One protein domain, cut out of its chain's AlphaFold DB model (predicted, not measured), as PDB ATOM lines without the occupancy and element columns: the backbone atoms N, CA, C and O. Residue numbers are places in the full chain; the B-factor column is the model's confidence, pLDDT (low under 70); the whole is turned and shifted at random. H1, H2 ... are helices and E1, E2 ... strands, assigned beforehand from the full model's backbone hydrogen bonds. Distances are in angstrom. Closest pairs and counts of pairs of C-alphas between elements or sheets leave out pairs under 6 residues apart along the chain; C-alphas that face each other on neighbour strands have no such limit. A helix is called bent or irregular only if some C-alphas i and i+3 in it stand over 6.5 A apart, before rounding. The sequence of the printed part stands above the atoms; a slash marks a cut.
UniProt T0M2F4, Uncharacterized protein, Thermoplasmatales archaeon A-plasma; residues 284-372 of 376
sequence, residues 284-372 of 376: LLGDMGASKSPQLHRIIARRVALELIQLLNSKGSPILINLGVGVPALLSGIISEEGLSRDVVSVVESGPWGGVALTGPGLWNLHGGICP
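This is residues 284 to 372 of the 376 residues of an uncharacterized protein of Thermoplasmatales archaeon A-plasma (UniProt T0M2F4). One long helix, H2, forms one side of the domain; the short helix H3 packs across its first half, and a small sheet of two strands, E1 and E2, lies beside its second half. H3 is nearest to the middle, the four-residue helix H1 lies off by itself, and the last 25 residues, 348 to 372, are a looping stretch with no named element. The printed part has 89 residues, with three named helices and two named strands in the order H1, H2, E1, H3, E2; the sheet, E1 beside E2, is parallel. The class is mostly helix, though under half of the residues are in named elements. The whole is compact, with a radius of gyration of the C-alphas of 12.5 A and spans of 36 by 29 by 22 A.

Begin at H1, residues 284 to 287, which is apart from H2, residues 295 to 315. Look next at H3, residues 330 to 337: it touches H2, which touches it with residues 297 to 305 alone, and the closest C-alphas of the two, those of Ala 301 and Leu 331, are 5.3 A apart. Their lines stand at a steep tilt of 65 degrees and run the same way. E1, residues 319 to 322, and E2, residues 344 to 347, are parallel neighbours, their directions 32 degrees apart; find N 321 and O 345 at 2.9 A and N 345 and O 319 at 2.8 A, both within hydrogen-bond range. E1, H3 and E2 form a strand-helix-strand unit, two parallel neighbour strands with a helix between them along the chain, and its crossover is right-handed. The closest C-alphas of H2 and E1 are those of Leu 312 and Ile 319, 6.7 A; those of H3 and E2 are Ser 332 and Ser 346, 7.2 A. H1 is also apart from E1, H3 and E2. In H2 and H3 every O i to N i+4 pair is within hydrogen-bond range, while H1 is too short for such a pair.

Find C-alpha 284 at (-31.260, 21.887, -2.604), where H1 begins; it is neither bent nor irregular, but only just: C-alphas 284 and 287 are 6.0 A apart. From C-alpha 295 at (-24.536, 9.638, 13.122), H2 runs 30.3 A. E1 measures 10.2 A, H3 10.9 A, and E2 9.9 A, ending at C-alpha 347, (-42.389, 6.144, -4.031).

The two C-alphas farthest apart, those of Gly 316 and Pro 361, are 36.5 A from each other. The printed part has no cut; the link from H2 to E1 is tight, and the other three links between named elements are short. In the stretch after E2, residues 356 to 357 pair with residues 370 to 371, antiparallel. Mean pLDDT of the printed part is 72.6, and residues 284 to 294 and 356 to 372 are under 70.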
ATOM      1  N   LEU A 284     -30.152  22.440  -3.402       45.78
ATOM      2  CA  LEU A 284     -31.260  21.887  -2.604       45.78
ATOM      3  C   LEU A 284     -30.831  21.343  -1.234       45.78
ATOM      4  O   LEU A 284     -31.573  21.481  -0.266       45.78
ATOM      5  N   LEU A 285     -29.631  20.769  -1.141       46.25
ATOM      6  CA  LEU A 285     -29.087  20.228   0.111       46.25
ATOM      7  C   LEU A 285     -28.448  21.304   1.007       46.25
ATOM      8  O   LEU A 285     -28.272  21.075   2.198       46.25
ATOM      9  N   GLY A 286     -28.100  22.471   0.447       40.50
ATOM     10  CA  GLY A 286     -27.480  23.572   1.193       40.50
ATOM     11  C   GLY A 286     -28.466  24.329   2.086       40.50
ATOM     12  O   GLY A 286     -28.128  24.655   3.222       40.50
ATOM     13  N   ASP A 287     -29.691  24.551   1.596       40.25
ATOM     14  CA  ASP A 287     -30.741  25.269   2.335       40.25
ATOM     15  C   ASP A 287     -31.585  24.338   3.224       40.25
ATOM     16  O   ASP A 287     -32.097  24.756   4.265       40.25
ATOM     17  N   MET A 288     -31.684  23.052   2.868       44.44
ATOM     18  CA  MET A 288     -32.240  22.001   3.727       44.44
ATOM     19  C   MET A 288     -31.173  21.605   4.747       44.44
ATOM     20  O   MET A 288     -30.535  20.564   4.607       44.44
ATOM     21  N   GLY A 289     -30.926  22.496   5.716       41.88
ATOM     22  CA  GLY A 289     -29.815  22.425   6.664       41.88
ATOM     23  C   GLY A 289     -29.466  20.990   7.043       41.88
ATOM     24  O   GLY A 289     -30.336  20.265   7.524       41.88
ATOM     25  N   ALA A 290     -28.210  20.605   6.771       45.69
ATOM     26  CA  ALA A 290     -27.678  19.257   6.943       45.69
ATOM     27  C   ALA A 290     -28.365  18.554   8.112       45.69
ATOM     28  O   ALA A 290     -28.206  18.973   9.264       45.69
ATOM     29  N   SER A 291     -29.186  17.547   7.795       50.59
ATOM     30  CA  SER A 291     -29.976  16.825   8.783       50.59
ATOM     31  C   SER A 291     -29.085  16.501   9.979       50.59
ATOM     32  O   SER A 291     -28.139  15.718   9.867       50.59
ATOM     33  N   LYS A 292     -29.386  17.101  11.142       55.44
ATOM     34  CA  LYS A 292     -28.767  16.764  12.436       55.44
ATOM     35  C   LYS A 292     -29.216  15.373  12.904       55.44
ATOM     36  O   LYS A 292     -29.375  15.133  14.098       55.44
ATOM     37  N   SER A 293     -29.487  14.452  11.977       60.16
ATOM     38  CA  SER A 293     -29.729  13.059  12.299       60.16
ATOM     39  C   SER A 293     -28.509  12.531  13.056       60.16
ATOM     40  O   SER A 293     -27.382  12.755  12.595       60.16
ATOM     41  N   PRO A 294     -28.701  11.829  14.185       67.81
ATOM     42  CA  PRO A 294     -27.614  11.150  14.876       67.81
ATOM     43  C   PRO A 294     -26.775  10.338  13.886       67.81
ATOM     44  O   PRO A 294     -27.335   9.683  13.003       67.81
ATOM     45  N   GLN A 295     -25.446  10.349  14.036       76.31
ATOM     46  CA  GLN A 295     -24.536   9.638  13.122       76.31
ATOM     47  C   GLN A 295     -24.948   8.171  12.911       76.31
ATOM     48  O   GLN A 295     -24.851   7.654  11.801       76.31
ATOM     49  N   LEU A 296     -25.498   7.535  13.950       85.00
ATOM     50  CA  LEU A 296     -26.019   6.172  13.899       85.00
ATOM     51  C   LEU A 296     -27.106   5.970  12.827       85.00
ATOM     52  O   LEU A 296     -27.054   4.988  12.093       85.00
ATOM     53  N   HIS A 297     -28.057   6.897  12.680       84.75
ATOM     54  CA  HIS A 297     -29.114   6.768  11.668       84.75
ATOM     55  C   HIS A 297     -28.549   6.854  10.246       84.75
ATOM     56  O   HIS A 297     -28.984   6.109   9.369       84.75
ATOM     57  N   ARG A 298     -27.533   7.703  10.022       82.56
ATOM     58  CA  ARG A 298     -26.829   7.765   8.729       82.56
ATOM     59  C   ARG A 298     -26.055   6.479   8.440       82.56
ATOM     60  O   ARG A 298     -26.044   6.046   7.293       82.56
ATOM     61  N   ILE A 299     -25.444   5.852   9.451       88.75
ATOM     62  CA  ILE A 299     -24.767   4.552   9.293       88.75
ATOM     63  C   ILE A 299     -25.767   3.479   8.853       88.75
ATOM     64  O   ILE A 299     -25.506   2.769   7.884       88.75
ATOM     65  N   ILE A 300     -26.925   3.396   9.518       90.62
ATOM     66  CA  ILE A 300     -27.981   2.439   9.161       90.62
ATOM     67  C   ILE A 300     -28.452   2.682   7.725       90.62
ATOM     68  O   ILE A 300     -28.445   1.761   6.913       90.62
ATOM     69  N   ALA A 301     -28.794   3.923   7.376       88.25
ATOM     70  CA  ALA A 301     -29.283   4.234   6.038       88.25
ATOM     71  C   ALA A 301     -28.215   3.975   4.950       88.25
ATOM     72  O   ALA A 301     -28.533   3.405   3.910       88.25
ATOM     73  N   ARG A 302     -26.926   4.252   5.205       89.81
ATOM     74  CA  ARG A 302     -25.831   3.880   4.284       89.81
ATOM     75  C   ARG A 302     -25.684   2.369   4.122       89.81
ATOM     76  O   ARG A 302     -25.445   1.893   3.016       89.81
ATOM     77  N   ARG A 303     -25.860   1.595   5.195       93.56
ATOM     78  CA  ARG A 303     -25.835   0.129   5.116       93.56
ATOM     79  C   ARG A 303     -26.965  -0.407   4.236       93.56
ATOM     80  O   ARG A 303     -26.723  -1.349   3.486       93.56
ATOM     81  N   VAL A 304     -28.153   0.195   4.312       92.50
ATOM     82  CA  VAL A 304     -29.287  -0.138   3.434       92.50
ATOM     83  C   VAL A 304     -28.992   0.262   1.986       92.50
ATOM     84  O   VAL A 304     -29.273  -0.517   1.083       92.50
ATOM     85  N   ALA A 305     -28.351   1.410   1.745       90.81
ATOM     86  CA  ALA A 305     -27.928   1.797   0.396       90.81
ATOM     87  C   ALA A 305     -27.007   0.742  -0.251       90.81
ATOM     88  O   ALA A 305     -27.179   0.419  -1.421       90.81
ATOM     89  N   LEU A 306     -26.095   0.134   0.519       93.00
ATOM     90  CA  LEU A 306     -25.257  -0.969   0.027       93.00
ATOM     91  C   LEU A 306     -26.073  -2.208  -0.381       93.00
ATOM     92  O   LEU A 306     -25.747  -2.827  -1.391       93.00
ATOM     93  N   GLU A 307     -27.137  -2.554   0.354       93.06
ATOM     94  CA  GLU A 307     -28.055  -3.637  -0.048       93.06
ATOM     95  C   GLU A 307     -28.761  -3.309  -1.364       93.06
ATOM     96  O   GLU A 307     -28.858  -4.158  -2.248       93.06
ATOM     97  N   LEU A 308     -29.208  -2.061  -1.531       92.00
ATOM     98  CA  LEU A 308     -29.851  -1.626  -2.769       92.00
ATOM     99  C   LEU A 308     -28.892  -1.675  -3.962       92.00
ATOM    100  O   LEU A 308     -29.303  -2.098  -5.036       92.00
ATOM    101  N   ILE A 309     -27.618  -1.319  -3.776       90.88
ATOM    102  CA  ILE A 309     -26.590  -1.442  -4.822       90.88
ATOM    103  C   ILE A 309     -26.369  -2.914  -5.201       90.88
ATOM    104  O   ILE A 309     -26.290  -3.247  -6.382       90.88
ATOM    105  N   GLN A 310     -26.287  -3.819  -4.223       93.50
ATOM    106  CA  GLN A 310     -26.139  -5.254  -4.498       93.50
ATOM    107  C   GLN A 310     -27.359  -5.821  -5.232       93.50
ATOM    108  O   GLN A 310     -27.220  -6.573  -6.203       93.50
ATOM    109  N   LEU A 311     -28.559  -5.421  -4.811       93.56
ATOM    110  CA  LEU A 311     -29.796  -5.784  -5.488       93.56
ATOM    111  C   LEU A 311     -29.831  -5.219  -6.913       93.56
ATOM    112  O   LEU A 311     -30.232  -5.923  -7.834       93.56
ATOM    113  N   LEU A 312     -29.361  -3.988  -7.119       93.00
ATOM    114  CA  LEU A 312     -29.327  -3.349  -8.433       93.00
ATOM    115  C   LEU A 312     -28.401  -4.118  -9.375       93.00
ATOM    116  O   LEU A 312     -28.799  -4.461 -10.487       93.00
ATOM    117  N   ASN A 313     -27.201  -4.457  -8.900       92.19
ATOM    118  CA  ASN A 313     -26.212  -5.213  -9.664       92.19
ATOM    119  C   ASN A 313     -26.704  -6.620 -10.024       92.19
ATOM    120  O   ASN A 313     -26.484  -7.079 -11.142       92.19
ATOM    121  N   SER A 314     -27.373  -7.309  -9.094       94.94
ATOM    122  CA  SER A 314     -27.903  -8.659  -9.343       94.94
ATOM    123  C   SER A 314     -29.136  -8.659 -10.248       94.94
ATOM    124  O   SER A 314     -29.288  -9.553 -11.078       94.94
ATOM    125  N   LYS A 315     -30.009  -7.656 -10.116       93.94
ATOM    126  CA  LYS A 315     -31.243  -7.534 -10.897       93.94
ATOM    127  C   LYS A 315     -31.008  -6.937 -12.290       93.94
ATOM    128  O   LYS A 315     -31.799  -7.194 -13.195       93.94
ATOM    129  N   GLY A 316     -29.983  -6.100 -12.460       92.75
ATOM    130  CA  GLY A 316     -29.662  -5.416 -13.718       92.75
ATOM    131  C   GLY A 316     -30.745  -4.446 -14.210       92.75
ATOM    132  O   GLY A 316     -30.814  -4.151 -15.400       92.75
ATOM    133  N   SER A 317     -31.637  -3.988 -13.325       92.50
ATOM    134  CA  SER A 317     -32.733  -3.071 -13.658       92.50
ATOM    135  C   SER A 317     -33.108  -2.199 -12.459       92.50
ATOM    136  O   SER A 317     -32.860  -2.617 -11.321       92.50
ATOM    137  N   PRO A 318     -33.743  -1.030 -12.682       91.12
ATOM    138  CA  PRO A 318     -34.124  -0.139 -11.597       91.12
ATOM    139  C   PRO A 318     -34.961  -0.821 -10.506       91.12
ATOM    140  O   PRO A 318     -35.739  -1.761 -10.744       91.12
ATOM    141  N   ILE A 319     -34.801  -0.329  -9.282       92.06
ATOM    142  CA  ILE A 319     -35.498  -0.807  -8.091       92.06
ATOM    143  C   ILE A 319     -36.491   0.257  -7.646       92.06
ATOM    144  O   ILE A 319     -36.155   1.433  -7.540       92.06
ATOM    145  N   LEU A 320     -37.709  -0.186  -7.356       89.88
ATOM    146  CA  LEU A 320     -38.748   0.636  -6.757       89.88
ATOM    147  C   LEU A 320     -38.741   0.414  -5.244       89.88
ATOM    148  O   LEU A 320     -38.806  -0.735  -4.803       89.88
ATOM    149  N   ILE A 321     -38.684   1.488  -4.457       89.56
ATOM    150  CA  ILE A 321     -38.715   1.413  -2.992       89.56
ATOM    151  C   ILE A 321     -39.768   2.356  -2.417       89.56
ATOM    152  O   ILE A 321     -39.913   3.483  -2.876       89.56
ATOM    153  N   ASN A 322     -40.471   1.917  -1.376       86.81
ATOM    154  CA  ASN A 322     -41.257   2.802  -0.521       86.81
ATOM    155  C   ASN A 322     -40.459   3.075   0.761       86.81
ATOM    156  O   ASN A 322     -39.901   2.147   1.353       86.81
ATOM    157  N   LEU A 323     -40.363   4.345   1.158       81.44
ATOM    158  CA  LEU A 323     -39.605   4.767   2.332       81.44
ATOM    159  C   LEU A 323     -40.552   5.223   3.433       81.44
ATOM    160  O   LEU A 323     -41.118   6.310   3.365       81.44
ATOM    161  N   GLY A 324     -40.654   4.408   4.480       75.88
ATOM    162  CA  GLY A 324     -41.368   4.792   5.687       75.88
ATOM    163  C   GLY A 324     -40.716   5.973   6.414       75.88
ATOM    164  O   GLY A 324     -39.526   6.274   6.274       75.88
ATOM    165  N   VAL A 325     -41.519   6.611   7.258       74.81
ATOM    166  CA  VAL A 325     -41.098   7.668   8.182       74.81
ATOM    167  C   VAL A 325     -39.955   7.173   9.080       74.81
ATOM    168  O   VAL A 325     -39.922   6.014   9.495       74.81
ATOM    169  N   GLY A 326     -39.015   8.059   9.413       76.06
ATOM    170  CA  GLY A 326     -37.914   7.757  10.326       76.06
ATOM    171  C   GLY A 326     -36.571   7.540   9.623       76.06
ATOM    172  O   GLY A 326     -36.208   8.279   8.711       76.06
ATOM    173  N   VAL A 327     -35.804   6.534  10.065       80.31
ATOM    174  CA  VAL A 327     -34.499   6.185   9.466       80.31
ATOM    175  C   VAL A 327     -34.597   5.872   7.961       80.31
ATOM    176  O   VAL A 327     -33.721   6.348   7.237       80.31
ATOM    177  N   PRO A 328     -35.627   5.155   7.450       81.06
ATOM    178  CA  PRO A 328     -35.734   4.888   6.015       81.06
ATOM    179  C   PRO A 328     -35.831   6.162   5.168       81.06
ATOM    180  O   PRO A 328     -35.228   6.219   4.105       81.06
ATOM    181  N   ALA A 329     -36.483   7.224   5.647       76.19
ATOM    182  CA  ALA A 329     -36.574   8.488   4.914       76.19
ATOM    183  C   ALA A 329     -35.216   9.183   4.692       76.19
ATOM    184  O   ALA A 329     -35.056   9.930   3.731       76.19
ATOM    185  N   LEU A 330     -34.202   8.912   5.525       78.38
ATOM    186  CA  LEU A 330     -32.841   9.417   5.290       78.38
ATOM    187  C   LEU A 330     -32.189   8.777   4.055       78.38
ATOM    188  O   LEU A 330     -31.238   9.333   3.502       78.38
ATOM    189  N   LEU A 331     -32.691   7.617   3.619       82.62
ATOM    190  CA  LEU A 331     -32.150   6.883   2.485       82.62
ATOM    191  C   LEU A 331     -32.312   7.649   1.171       82.62
ATOM    192  O   LEU A 331     -31.405   7.580   0.352       82.62
ATOM    193  N   SER A 332     -33.385   8.427   0.976       78.25
ATOM    194  CA  SER A 332     -33.554   9.218  -0.257       78.25
ATOM    195  C   SER A 332     -32.454  10.266  -0.422       78.25
ATOM    196  O   SER A 332     -31.962  10.483  -1.527       78.25
ATOM    197  N   GLY A 333     -32.033  10.891   0.684       75.75
ATOM    198  CA  GLY A 333     -30.909  11.826   0.687       75.75
ATOM    199  C   GLY A 333     -29.598  11.131   0.324       75.75
ATOM    200  O   GLY A 333     -28.872  11.620  -0.530       75.75
ATOM    201  N   ILE A 334     -29.339   9.953   0.900       81.50
ATOM    202  CA  ILE A 334     -28.129   9.163   0.609       81.50
ATOM    203  C   ILE A 334     -28.121   8.657  -0.838       81.50
ATOM    204  O   ILE A 334     -27.107   8.787  -1.509       81.50
ATOM    205  N   ILE A 335     -29.239   8.139  -1.354       83.19
ATOM    206  CA  ILE A 335     -29.373   7.732  -2.765       83.19
ATOM    207  C   ILE A 335     -29.020   8.901  -3.692       83.19
ATOM    208  O   ILE A 335     -28.309   8.709  -4.676       83.19
ATOM    209  N   SER A 336     -29.482  10.109  -3.357       79.12
ATOM    210  CA  SER A 336     -29.169  11.311  -4.125       79.12
ATOM    211  C   SER A 336     -27.708  11.748  -3.991       79.12
ATOM    212  O   SER A 336     -27.117  12.113  -5.002       79.12
ATOM    213  N   GLU A 337     -27.128  11.718  -2.784       80.62
ATOM    214  CA  GLU A 337     -25.706  12.022  -2.532       80.62
ATOM    215  C   GLU A 337     -24.784  11.082  -3.334       80.62
ATOM    216  O   GLU A 337     -23.785  11.526  -3.891       80.62
ATOM    217  N   GLU A 338     -25.145   9.800  -3.435       81.75
ATOM    218  CA  GLU A 338     -24.366   8.762  -4.126       81.75
ATOM    219  C   GLU A 338     -24.679   8.662  -5.636       81.75
ATOM    220  O   GLU A 338     -24.166   7.781  -6.323       81.75
ATOM    221  N   GLY A 339     -25.533   9.541  -6.179       81.31
ATOM    222  CA  GLY A 339     -25.858   9.574  -7.612       81.31
ATOM    223  C   GLY A 339     -26.721   8.407  -8.115       81.31
ATOM    224  O   GLY A 339     -26.779   8.164  -9.318       81.31
ATOM    225  N   LEU A 340     -27.422   7.702  -7.223       84.19
ATOM    226  CA  LEU A 340     -28.202   6.492  -7.524       84.19
ATOM    227  C   LEU A 340     -29.682   6.762  -7.847       84.19
ATOM    228  O   LEU A 340     -30.442   5.826  -8.088       84.19
ATOM    229  N   SER A 341     -30.117   8.025  -7.877       81.31
ATOM    230  CA  SER A 341     -31.532   8.413  -8.046       81.31
ATOM    231  C   SER A 341     -32.184   7.964  -9.362       81.31
ATOM    232  O   SER A 341     -33.403   8.058  -9.503       81.31
ATOM    233  N   ARG A 342     -31.401   7.515 -10.354       81.31
ATOM    234  CA  ARG A 342     -31.927   6.939 -11.606       81.31
ATOM    235  C   ARG A 342     -32.249   5.457 -11.492       81.31
ATOM    236  O   ARG A 342     -33.169   4.980 -12.148       81.31
ATOM    237  N   ASP A 343     -31.476   4.759 -10.678       88.62
ATOM    238  CA  ASP A 343     -31.529   3.310 -10.547       88.62
ATOM    239  C   ASP A 343     -32.376   2.882  -9.348       88.62
ATOM    240  O   ASP A 343     -32.915   1.776  -9.319       88.62
ATOM    241  N   VAL A 344     -32.538   3.775  -8.371       88.38
ATOM    242  CA  VAL A 344     -33.388   3.576  -7.203       88.38
ATOM    243  C   VAL A 344     -34.475   4.644  -7.183       88.38
ATOM    244  O   VAL A 344     -34.230   5.809  -6.875       88.38
ATOM    245  N   VAL A 345     -35.697   4.227  -7.501       85.81
ATOM    246  CA  VAL A 345     -36.872   5.093  -7.593       85.81
ATOM    247  C   VAL A 345     -37.673   4.985  -6.298       85.81
ATOM    248  O   VAL A 345     -38.253   3.942  -5.998       85.81
ATOM    249  N   SER A 346     -37.716   6.068  -5.525       82.94
ATOM    250  CA  SER A 346     -38.575   6.170  -4.344       82.94
ATOM    251  C   SER A 346     -40.030   6.428  -4.722       82.94
ATOM    252  O   SER A 346     -40.315   7.202  -5.632       82.94
ATOM    253  N   VAL A 347     -40.957   5.837  -3.979       84.69
ATOM    254  CA  VAL A 347     -42.389   6.144  -4.031       84.69
ATOM    255  C   VAL A 347     -42.916   6.421  -2.635       84.69
ATOM    256  O   VAL A 347     -42.427   5.858  -1.655       84.69
ATOM    257  N   VAL A 348     -43.935   7.271  -2.557       82.19
ATOM    258  CA  VAL A 348     -44.672   7.553  -1.322       82.19
ATOM    259  C   VAL A 348     -46.130   7.160  -1.536       82.19
ATOM    260  O   VAL A 348     -46.686   7.338  -2.620       82.19
ATOM    261  N   GLU A 349     -46.755   6.601  -0.506       86.38
ATOM    262  CA  GLU A 349     -48.121   6.071  -0.526       86.38
ATOM    263  C   GLU A 349     -49.180   7.119  -0.888       86.38
ATOM    264  O   GLU A 349     -50.237   6.770  -1.402       86.38
ATOM    265  N   SER A 350     -48.874   8.403  -0.681       84.44
ATOM    266  CA  SER A 350     -49.725   9.534  -1.059       84.44
ATOM    267  C   SER A 350     -49.745   9.824  -2.567       84.44
ATOM    268  O   SER A 350     -50.523  10.666  -3.018       84.44
ATOM    269  N   GLY A 351     -48.914   9.133  -3.359       85.50
ATOM    270  CA  GLY A 351     -48.950   9.160  -4.822       85.50
ATOM    271  C   GLY A 351     -47.671   9.582  -5.557       85.50
ATOM    272  O   GLY A 351     -47.529   9.148  -6.698       85.50
ATOM    273  N   PRO A 352     -46.747  10.397  -5.008       82.62
ATOM    274  CA  PRO A 352     -45.543  10.813  -5.735       82.62
ATOM    275  C   PRO A 352     -44.536   9.686  -6.028       82.62
ATOM    276  O   PRO A 352     -44.333   8.779  -5.218       82.62
ATOM    277  N   TRP A 353     -43.867   9.793  -7.183       84.00
ATOM    278  CA  TRP A 353     -42.800   8.897  -7.654       84.00
ATOM    279  C   TRP A 353     -41.522   9.695  -7.939       84.00
ATOM    280  O   TRP A 353     -41.575  10.780  -8.520       84.00
ATOM    281  N   GLY A 354     -40.371   9.126  -7.590       77.75
ATOM    282  CA  GLY A 354     -39.049   9.731  -7.750       77.75
ATOM    283  C   GLY A 354     -38.700  10.733  -6.648       77.75
ATOM    284  O   GLY A 354     -39.273  10.684  -5.566       77.75
ATOM    285  N   GLY A 355     -37.737  11.613  -6.944       73.06
ATOM    286  CA  GLY A 355     -37.335  12.774  -6.143       73.06
ATOM    287  C   GLY A 355     -36.728  12.519  -4.759       73.06
ATOM    288  O   GLY A 355     -36.379  11.400  -4.400       73.06
ATOM    289  N   VAL A 356     -36.562  13.596  -3.985       68.81
ATOM    290  CA  VAL A 356     -36.033  13.559  -2.611       68.81
ATOM    291  C   VAL A 356     -37.128  13.960  -1.633       68.81
ATOM    292  O   VAL A 356     -37.771  14.998  -1.801       68.81
ATOM    293  N   ALA A 357     -37.330  13.135  -0.606       65.25
ATOM    294  CA  ALA A 357     -38.249  13.443   0.478       65.25
ATOM    295  C   ALA A 357     -37.782  14.709   1.213       65.25
ATOM    296  O   ALA A 357     -36.644  14.784   1.685       65.25
ATOM    297  N   LEU A 358     -38.656  15.712   1.314       60.97
ATOM    298  CA  LEU A 358     -38.365  16.914   2.090       60.97
ATOM    299  C   LEU A 358     -38.340  16.563   3.585       60.97
ATOM    300  O   LEU A 358     -39.359  16.189   4.162       60.97
ATOM    301  N   THR A 359     -37.175  16.691   4.225       52.66
ATOM    302  CA  THR A 359     -37.012  16.449   5.666       52.66
ATOM    303  C   THR A 359     -37.091  17.762   6.452       52.66
ATOM    304  O   THR A 359     -36.249  18.637   6.262       52.66
ATOM    305  N   GLY A 360     -38.071  17.906   7.349       46.75
ATOM    306  CA  GLY A 360     -38.165  19.033   8.289       46.75
ATOM    307  C   GLY A 360     -37.569  18.718   9.672       46.75
ATOM    308  O   GLY A 360     -37.226  17.566   9.950       46.75
ATOM    309  N   PRO A 361     -37.451  19.710  10.576       32.94
ATOM    310  CA  PRO A 361     -37.106  19.455  11.970       32.94
ATOM    311  C   PRO A 361     -38.183  18.560  12.603       32.94
ATOM    312  O   PRO A 361     -39.340  18.952  12.746       32.94
ATOM    313  N   GLY A 362     -37.785  17.331  12.933       33.00
ATOM    314  CA  GLY A 362     -38.653  16.271  13.443       33.00
ATOM    315  C   GLY A 362     -38.791  15.126  12.438       33.00
ATOM    316  O   GLY A 362     -39.337  15.309  11.355       33.00
ATOM    317  N   LEU A 363     -38.353  13.924  12.838       27.62
ATOM    318  CA  LEU A 363     -38.471  12.662  12.079       27.62
ATOM    319  C   LEU A 363     -39.906  12.342  11.616       27.62
ATOM    320  O   LEU A 363     -40.078  11.446  10.803       27.62
ATOM    321  N   TRP A 364     -40.907  13.064  12.121       30.14
ATOM    322  CA  TRP A 364     -42.333  12.823  11.927       30.14
ATOM    323  C   TRP A 364     -43.001  13.813  10.956       30.14
ATOM    324  O   TRP A 364     -44.098  13.550  10.484       30.14
ATOM    325  N   ASN A 365     -42.345  14.910  10.564       33.09
ATOM    326  CA  ASN A 365     -42.930  15.935   9.677       33.09
ATOM    327  C   ASN A 365     -42.797  15.600   8.173       33.09
ATOM    328  O   ASN A 365     -42.762  16.490   7.325       33.09
ATOM    329  N   LEU A 366     -42.689  14.310   7.846       40.84
ATOM    330  CA  LEU A 366     -42.317  13.779   6.530       40.84
ATOM    331  C   LEU A 366     -43.517  13.511   5.622       40.84
ATOM    332  O   LEU A 366     -43.653  12.417   5.091       40.84
ATOM    333  N   HIS A 367     -44.419  14.471   5.448       38.09
ATOM    334  CA  HIS A 367     -45.580  14.228   4.593       38.09
ATOM    335  C   HIS A 367     -45.992  15.512   3.892       38.09
ATOM    336  O   HIS A 367     -46.581  16.401   4.504       38.09
ATOM    337  N   GLY A 368     -45.664  15.604   2.606       31.48
ATOM    338  CA  GLY A 368     -46.196  16.668   1.758       31.48
ATOM    339  C   GLY A 368     -45.337  17.089   0.576       31.48
ATOM    340  O   GLY A 368     -45.744  17.974  -0.160       31.48
ATOM    341  N   GLY A 369     -44.172  16.481   0.344       36.12
ATOM    342  CA  GLY A 369     -43.413  16.805  -0.857       36.12
ATOM    343  C   GLY A 369     -42.269  15.846  -1.110       36.12
ATOM    344  O   GLY A 369     -41.313  15.767  -0.340       36.12
ATOM    345  N   ILE A 370     -42.364  15.142  -2.227       37.59
ATOM    346  CA  ILE A 370     -41.183  14.724  -2.959       37.59
ATOM    347  C   ILE A 370     -40.782  15.934  -3.801       37.59
ATOM    348  O   ILE A 370     -41.609  16.436  -4.555       37.59
ATOM    349  N   CYS A 371     -39.537  16.397  -3.680       38.47
ATOM    350  CA  CYS A 371     -38.948  17.308  -4.655       38.47
ATOM    351  C   CYS A 371     -38.468  16.454  -5.840       38.47
ATOM    352  O   CYS A 371     -37.464  15.748  -5.712       38.47
ATOM    353  N   PRO A 372     -39.194  16.415  -6.958       37.09
ATOM    354  CA  PRO A 372     -38.925  15.513  -8.064       37.09
ATOM    355  C   PRO A 372     -37.860  16.127  -8.966       37.09
ATOM    356  O   PRO A 372     -38.019  17.237  -9.471       37.09
TER     357      PRO A 372